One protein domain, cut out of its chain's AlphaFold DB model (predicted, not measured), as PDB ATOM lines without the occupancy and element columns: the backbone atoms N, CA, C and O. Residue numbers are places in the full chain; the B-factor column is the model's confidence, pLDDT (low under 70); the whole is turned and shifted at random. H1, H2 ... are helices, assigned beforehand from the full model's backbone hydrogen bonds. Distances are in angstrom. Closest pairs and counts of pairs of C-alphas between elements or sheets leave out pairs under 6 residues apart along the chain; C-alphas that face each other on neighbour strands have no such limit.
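What this domain is: This is residues 111 to 171 of the 171 residues of the protein "Hypothetical protein" of Hermetia illucens (UniProt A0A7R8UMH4). The long helix H2 and the helix H3 meet near their ends as an open L, with tiny H1 off to the side of H2's other end, near residue 122, and the unnamed tail, residues 158 to 171, folding back from the end of H3 across from H2, like the far side of a frame with an empty middle. The printed part has 61 residues with three named helices, H1, H2, H3 in chain order, and no named strand: all helix. It is extended, radius of gyration of the C-alphas 17.0 A, and flat, spanning 46 by 28 by 11 A.

Where its parts are: H2, residues 122 to 140, runs 26.5 A from C-alpha 122 at (146.067, 271.834, 136.885). H3, residues 142 to 157, runs 22.9 A to C-alpha 157 at (149.659, 231.409, 158.321). H1 is residues 116 to 119.

How they stand to each other: H2 and H3 are close but not clearly touching; their closest C-alphas, of Arg 139 and Gln 145, are 6.6 A apart. Their lines are only just about perpendicular, at 71 degrees. H1 is apart from H3, and only just apart from H2, closest 8.0 A. Every O i to N i+4 pair is within hydrogen-bond range in H2 and H3; H1 is too short for one.

The domain as a whole: The C-alphas farthest apart, of Arg 122 and Ser 159, are 46.5 A apart. The printed part has no cut, and both links are tight. Residues 149 to 171 stand free. Residues 111 to 112 and 159 to 171 have pLDDT under 70.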
ATOM      1  N   ARG A 111     146.792 267.264 157.588       63.62
ATOM      2  CA  ARG A 111     145.837 267.621 156.539       63.62
ATOM      3  C   ARG A 111     146.027 269.090 156.132       63.62
ATOM      4  O   ARG A 111     145.946 269.964 156.987       63.62
ATOM      5  N   PRO A 112     146.180 269.401 154.832       67.25
ATOM      6  CA  PRO A 112     146.301 270.785 154.387       67.25
ATOM      7  C   PRO A 112     145.065 271.615 154.766       67.25
ATOM      8  O   PRO A 112     143.932 271.139 154.673       67.25
ATOM      9  N   LYS A 113     145.302 272.875 155.159       71.19
ATOM     10  CA  LYS A 113     144.289 273.839 155.638       71.19
ATOM     11  C   LYS A 113     143.142 274.088 154.653       71.19
ATOM     12  O   LYS A 113     142.026 274.381 155.070       71.19
ATOM     13  N   TYR A 114     143.405 273.943 153.356       77.94
ATOM     14  CA  TYR A 114     142.407 274.088 152.299       77.94
ATOM     15  C   TYR A 114     142.243 272.783 151.511       77.94
ATOM     16  O   TYR A 114     143.165 271.961 151.463       77.94
ATOM     17  N   PRO A 115     141.088 272.580 150.852       82.88
ATOM     18  CA  PRO A 115     140.900 271.455 149.947       82.88
ATOM     19  C   PRO A 115     141.999 271.408 148.880       82.88
ATOM     20  O   PRO A 115     142.380 272.435 148.318       82.88
ATOM     21  N   LEU A 116     142.465 270.205 148.531       81.12
ATOM     22  CA  LEU A 116     143.502 270.030 147.506       81.12
ATOM     23  C   LEU A 116     143.106 270.626 146.146       81.12
ATOM     24  O   LEU A 116     143.977 271.061 145.403       81.12
ATOM     25  N   SER A 117     141.808 270.692 145.830       82.25
ATOM     26  CA  SER A 117     141.306 271.327 144.604       82.25
ATOM     27  C   SER A 117     141.625 272.822 144.514       82.25
ATOM     28  O   SER A 117     141.702 273.347 143.410       82.25
ATOM     29  N   TRP A 118     141.803 273.500 145.651       83.00
ATOM     30  CA  TRP A 118     142.143 274.923 145.710       83.00
ATOM     31  C   TRP A 118     143.653 275.157 145.712       83.00
ATOM     32  O   TRP A 118     144.115 276.188 145.240       83.00
ATOM     33  N   ILE A 119     144.418 274.197 146.236       88.00
ATOM     34  CA  ILE A 119     145.874 274.305 146.379       88.00
ATOM     35  C   ILE A 119     146.593 273.854 145.101       88.00
ATOM     36  O   ILE A 119     147.620 274.416 144.724       88.00
ATOM     37  N   LEU A 120     146.086 272.814 144.432       90.25
ATOM     38  CA  LEU A 120     146.776 272.193 143.306       90.25
ATOM     39  C   LEU A 120     146.559 272.965 142.005       90.25
ATOM     40  O   LEU A 120     145.434 273.177 141.552       90.25
ATOM     41  N   THR A 121     147.657 273.259 141.313       94.50
ATOM     42  CA  THR A 121     147.590 273.679 139.910       94.50
ATOM     43  C   THR A 121     147.090 272.533 139.027       94.50
ATOM     44  O   THR A 121     147.288 271.353 139.337       94.50
ATOM     45  N   ARG A 122     146.516 272.853 137.857       94.62
ATOM     46  CA  ARG A 122     146.067 271.834 136.885       94.62
ATOM     47  C   ARG A 122     147.158 270.814 136.548       94.62
ATOM     48  O   ARG A 122     146.872 269.622 136.466       94.62
ATOM     49  N   LYS A 123     148.409 271.261 136.392       96.62
ATOM     50  CA  LYS A 123     149.550 270.385 136.082       96.62
ATOM     51  C   LYS A 123     149.859 269.427 137.236       96.62
ATOM     52  O   LYS A 123     150.034 268.234 137.000       96.62
ATOM     53  N   GLN A 124     149.887 269.919 138.474       95.38
ATOM     54  CA  GLN A 124     150.119 269.081 139.656       95.38
ATOM     55  C   GLN A 124     148.983 268.073 139.862       95.38
ATOM     56  O   GLN A 124     149.245 266.890 140.069       95.38
ATOM     57  N   ALA A 125     147.730 268.516 139.735       94.94
ATOM     58  CA  ALA A 125     146.568 267.637 139.816       94.94
ATOM     59  C   ALA A 125     146.628 266.530 138.749       94.94
ATOM     60  O   ALA A 125     146.448 265.356 139.073       94.94
ATOM     61  N   ALA A 126     146.966 266.874 137.501       96.62
ATOM     62  CA  ALA A 126     147.131 265.903 136.423       96.62
ATOM     63  C   ALA A 126     148.227 264.870 136.732       96.62
ATOM     64  O   ALA A 126     147.997 263.675 136.550       96.62
ATOM     65  N   LEU A 127     149.385 265.294 137.251       96.81
ATOM     66  CA  LEU A 127     150.470 264.384 137.636       96.81
ATOM     67  C   LEU A 127     150.046 263.413 138.740       96.81
ATOM     68  O   LEU A 127     150.327 262.217 138.646       96.81
ATOM     69  N   ILE A 128     149.341 263.909 139.758       93.94
ATOM     70  CA  ILE A 128     148.821 263.085 140.852       93.94
ATOM     71  C   ILE A 128     147.844 262.050 140.289       93.94
ATOM     72  O   ILE A 128     148.048 260.853 140.484       93.94
ATOM     73  N   ILE A 129     146.837 262.480 139.524       95.12
ATOM     74  CA  ILE A 129     145.842 261.580 138.922       95.12
ATOM     75  C   ILE A 129     146.528 260.524 138.046       95.12
ATOM     76  O   ILE A 129     146.270 259.331 138.197       95.12
ATOM     77  N   GLN A 130     147.454 260.929 137.175       96.75
ATOM     78  CA  GLN A 130     148.193 260.008 136.310       96.75
ATOM     79  C   GLN A 130     149.020 258.996 137.112       96.75
ATOM     80  O   GLN A 130     149.007 257.810 136.778       96.75
ATOM     81  N   LYS A 131     149.701 259.425 138.184       96.44
ATOM     82  CA  LYS A 131     150.440 258.536 139.097       96.44
ATOM     83  C   LYS A 131     149.511 257.478 139.696       96.44
ATOM     84  O   LYS A 131     149.822 256.287 139.632       96.44
ATOM     85  N   TRP A 132     148.357 257.890 140.224       94.44
ATOM     86  CA  TRP A 132     147.373 256.976 140.812       94.44
ATOM     87  C   TRP A 132     146.804 255.995 139.786       94.44
ATOM     88  O   TRP A 132     146.737 254.799 140.068       94.44
ATOM     89  N   VAL A 133     146.459 256.469 138.585       97.12
ATOM     90  CA  VAL A 133     145.935 255.630 137.497       97.12
ATOM     91  C   VAL A 133     146.972 254.612 137.028       97.12
ATOM     92  O   VAL A 133     146.631 253.444 136.850       97.12
ATOM     93  N   ARG A 134     148.243 255.006 136.870       96.44
ATOM     94  CA  ARG A 134     149.333 254.073 136.531       96.44
ATOM     95  C   ARG A 134     149.467 252.983 137.591       96.44
ATOM     96  O   ARG A 134     149.450 251.803 137.253       96.44
ATOM     97  N   GLY A 135     149.498 253.365 138.869       94.56
ATOM     98  CA  GLY A 135     149.542 252.406 139.973       94.56
ATOM     99  C   GLY A 135     148.315 251.489 140.019       94.56
ATOM    100  O   GLY A 135     148.449 250.292 140.258       94.56
ATOM    101  N   TYR A 136     147.117 252.018 139.758       95.88
ATOM    102  CA  TYR A 136     145.890 251.224 139.684       95.88
ATOM    103  C   TYR A 136     145.939 250.203 138.546       95.88
ATOM    104  O   TYR A 136     145.614 249.041 138.775       95.88
ATOM    105  N   LYS A 137     146.389 250.604 137.349       96.69
ATOM    106  CA  LYS A 137     146.526 249.698 136.199       96.69
ATOM    107  C   LYS A 137     147.450 248.523 136.514       96.69
ATOM    108  O   LYS A 137     147.052 247.391 136.272       96.69
ATOM    109  N   VAL A 138     148.614 248.782 137.116       95.38
ATOM    110  CA  VAL A 138     149.544 247.725 137.556       95.38
ATOM    111  C   VAL A 138     148.877 246.817 138.584       95.38
ATOM    112  O   VAL A 138     148.856 245.605 138.423       95.38
ATOM    113  N   ARG A 139     148.232 247.386 139.610       92.44
ATOM    114  CA  ARG A 139     147.520 246.585 140.615       92.44
ATOM    115  C   ARG A 139     146.361 245.783 140.030       92.44
ATOM    116  O   ARG A 139     145.978 244.802 140.642       92.44
ATOM    117  N   LYS A 140     145.771 246.183 138.905       93.75
ATOM    118  CA  LYS A 140     144.685 245.441 138.251       93.75
ATOM    119  C   LYS A 140     145.195 244.225 137.463       93.75
ATOM    120  O   LYS A 140     144.395 243.353 137.147       93.75
ATOM    121  N   GLN A 141     146.488 244.161 137.141       95.81
ATOM    122  CA  GLN A 141     147.065 243.018 136.434       95.81
ATOM    123  C   GLN A 141     146.890 241.735 137.251       95.81
ATOM    124  O   GLN A 141     147.046 241.739 138.475       95.81
ATOM    125  N   LYS A 142     146.559 240.644 136.556       95.94
ATOM    126  CA  LYS A 142     146.219 239.360 137.176       95.94
ATOM    127  C   LYS A 142     147.377 238.816 138.014       95.94
ATOM    128  O   LYS A 142     147.182 238.525 139.185       95.94
ATOM    129  N   GLU A 143     148.583 238.819 137.454       95.25
ATOM    130  CA  GLU A 143     149.821 238.371 138.110       95.25
ATOM    131  C   GLU A 143     150.080 239.110 139.435       95.25
ATOM    132  O   GLU A 143     150.414 238.512 140.456       95.25
ATOM    133  N   VAL A 144     149.849 240.427 139.454       92.94
ATOM    134  CA  VAL A 144     150.023 241.255 140.656       92.94
ATOM    135  C   VAL A 144     148.961 240.939 141.713       92.94
ATOM    136  O   VAL A 144     149.253 240.985 142.910       92.94
ATOM    137  N   GLN A 145     147.728 240.621 141.309       93.56
ATOM    138  CA  GLN A 145     146.674 240.206 142.241       93.56
ATOM    139  C   GLN A 145     146.938 238.811 142.811       93.56
ATOM    140  O   GLN A 145     146.879 238.663 144.029       93.56
ATOM    141  N   GLU A 146     147.326 237.846 141.974       92.56
ATOM    142  CA  GLU A 146     147.719 236.494 142.394       92.56
ATOM    143  C   GLU A 146     148.873 236.559 143.413       92.56
ATOM    144  O   GLU A 146     148.798 235.973 144.495       92.56
ATOM    145  N   MET A 147     149.891 237.387 143.151       92.62
ATOM    146  CA  MET A 147     150.983 237.641 144.097       92.62
ATOM    147  C   MET A 147     150.481 238.249 145.420       92.62
ATOM    148  O   MET A 147     150.905 237.841 146.502       92.62
ATOM    149  N   LYS A 148     149.569 239.230 145.378       90.06
ATOM    150  CA  LYS A 148     149.000 239.828 146.601       90.06
ATOM    151  C   LYS A 148     148.192 238.822 147.415       90.06
ATOM    152  O   LYS A 148     148.212 238.888 148.644       90.06
ATOM    153  N   GLU A 149     147.455 237.935 146.760       90.38
ATOM    154  CA  GLU A 149     146.700 236.868 147.415       90.38
ATOM    155  C   GLU A 149     147.635 235.860 148.075       90.38
ATOM    156  O   GLU A 149     147.448 235.553 149.256       90.38
ATOM    157  N   PHE A 150     148.702 235.455 147.382       90.56
ATOM    158  CA  PHE A 150     149.757 234.617 147.946       90.56
ATOM    159  C   PHE A 150     150.332 235.217 149.238       90.56
ATOM    160  O   PHE A 150     150.334 234.558 150.282       90.56
ATOM    161  N   TRP A 151     150.737 236.492 149.219       85.94
ATOM    162  CA  TRP A 151     151.285 237.156 150.407       85.94
ATOM    163  C   TRP A 151     150.263 237.291 151.541       85.94
ATOM    164  O   TRP A 151     150.625 237.129 152.704       85.94
ATOM    165  N   LYS A 152     148.979 237.522 151.237       84.38
ATOM    166  CA  LYS A 152     147.916 237.532 152.258       84.38
ATOM    167  C   LYS A 152     147.773 236.176 152.948       84.38
ATOM    168  O   LYS A 152     147.613 236.142 154.165       84.38
ATOM    169  N   VAL A 153     147.800 235.079 152.193       86.25
ATOM    170  CA  VAL A 153     147.706 233.718 152.748       86.25
ATOM    171  C   VAL A 153     148.948 233.396 153.575       86.25
ATOM    172  O   VAL A 153     148.827 232.952 154.715       86.25
ATOM    173  N   ARG A 154     150.141 233.706 153.052       81.31
ATOM    174  CA  ARG A 154     151.419 233.518 153.751       81.31
ATOM    175  C   ARG A 154     151.440 234.252 155.095       81.31
ATOM    176  O   ARG A 154     151.779 233.636 156.096       81.31
ATOM    177  N   LEU A 155     151.036 235.526 155.126       80.69
ATOM    178  CA  LEU A 155     151.002 236.346 156.345       80.69
ATOM    179  C   LEU A 155     149.962 235.868 157.366       80.69
ATOM    180  O   LEU A 155     150.203 235.973 158.563       80.69
ATOM    181  N   LYS A 156     148.819 235.330 156.922       76.06
ATOM    182  CA  LYS A 156     147.818 234.740 157.829       76.06
ATOM    183  C   LYS A 156     148.321 233.467 158.511       76.06
ATOM    184  O   LYS A 156     147.965 233.225 159.658       76.06
ATOM    185  N   ASN A 157     149.127 232.674 157.808       75.62
ATOM    186  CA  ASN A 157     149.659 231.409 158.321       75.62
ATOM    187  C   ASN A 157     150.904 231.597 159.202       75.62
ATOM    188  O   ASN A 157     151.271 230.688 159.941       75.62
ATOM    189  N   ASP A 158     151.550 232.763 159.134       70.06
ATOM    190  CA  ASP A 158     152.755 233.079 159.897       70.06
ATOM    191  C   ASP A 158     152.414 233.994 161.089       70.06
ATOM    192  O   ASP A 158     152.553 235.217 161.043       70.06
ATOM    193  N   SER A 159     151.972 233.396 162.203       55.75
ATOM    194  CA  SER A 159     151.593 234.092 163.450       55.75
ATOM    195  C   SER A 159     152.719 234.931 164.084       55.75
ATOM    196  O   SER A 159     152.494 235.600 165.089       55.75
ATOM    197  N   ARG A 160     153.939 234.891 163.528       56.12
ATOM    198  CA  ARG A 160     155.137 235.604 164.004       56.12
ATOM    199  C   ARG A 160     155.409 236.927 163.269       56.12
ATOM    200  O   ARG A 160     156.255 237.689 163.718       56.12
ATOM    201  N   VAL A 161     154.710 237.224 162.165       53.31
ATOM    202  CA  VAL A 161     155.056 238.339 161.244       53.31
ATOM    203  C   VAL A 161     154.132 239.565 161.380       53.31
ATOM    204  O   VAL A 161     154.348 240.596 160.748       53.31
ATOM    205  N   ILE A 162     153.130 239.520 162.265       50.84
ATOM    206  CA  ILE A 162     152.106 240.579 162.392       50.84
ATOM    207  C   ILE A 162     152.689 241.941 162.846       50.84
ATOM    208  O   ILE A 162     152.045 242.971 162.672       50.84
ATOM    209  N   ASN A 163     153.934 241.996 163.335       43.03
ATOM    210  CA  ASN A 163     154.502 243.214 163.925       43.03
ATOM    211  C   ASN A 163     155.207 244.193 162.959       43.03
ATOM    212  O   ASN A 163     155.701 245.216 163.418       43.03
ATOM    213  N   VAL A 164     155.274 243.937 161.642       46.53
ATOM    214  CA  VAL A 164     156.093 244.775 160.721       46.53
ATOM    215  C   VAL A 164     155.271 245.524 159.656       46.53
ATOM    216  O   VAL A 164     155.822 246.087 158.712       46.53
ATOM    217  N   HIS A 165     153.938 245.572 159.754       41.22
ATOM    218  CA  HIS A 165     153.122 246.063 158.629       41.22
ATOM    219  C   HIS A 165     151.981 247.027 158.964       41.22
ATOM    220  O   HIS A 165     150.913 246.961 158.360       41.22
ATOM    221  N   LEU A 166     152.224 247.990 159.860       37.25
ATOM    222  CA  LEU A 166     151.328 249.147 160.038       37.25
ATOM    223  C   LEU A 166     151.945 250.509 159.684       37.25
ATOM    224  O   LEU A 166     151.303 251.528 159.905       37.25
ATOM    225  N   GLN A 167     153.131 250.559 159.065       33.84
ATOM    226  CA  GLN A 167     153.805 251.839 158.786       33.84
ATOM    227  C   GLN A 167     153.874 252.255 157.306       33.84
ATOM    228  O   GLN A 167     154.383 253.328 157.010       33.84
ATOM    229  N   VAL A 168     153.341 251.464 156.362       37.06
ATOM    230  CA  VAL A 168     153.532 251.728 154.912       37.06
ATOM    231  C   VAL A 168     152.243 252.123 154.168       37.06
ATOM    232  O   VAL A 168     152.277 252.430 152.981       37.06
ATOM    233  N   TYR A 169     151.100 252.218 154.851       33.50
ATOM    234  CA  TYR A 169     149.846 252.684 154.237       33.50
ATOM    235  C   TYR A 169     149.318 253.950 154.920       33.50
ATOM    236  O   TYR A 169     148.197 253.989 155.415       33.50
ATOM    237  N   CYS A 170     150.140 254.997 154.938       29.09
ATOM    238  CA  CYS A 170     149.681 256.366 155.157       29.09
ATOM    239  C   CYS A 170     150.370 257.281 154.133       29.09
ATOM    240  O   CYS A 170     151.385 257.911 154.414       29.09
ATOM    241  N   CYS A 171     149.858 257.251 152.904       32.34
ATOM    242  CA  CYS A 171     150.075 258.228 151.837       32.34
ATOM    243  C   CYS A 171     148.843 258.219 150.929       32.34
ATOM    244  O   CYS A 171     148.387 257.104 150.576       32.34
TER     245      CYS A 171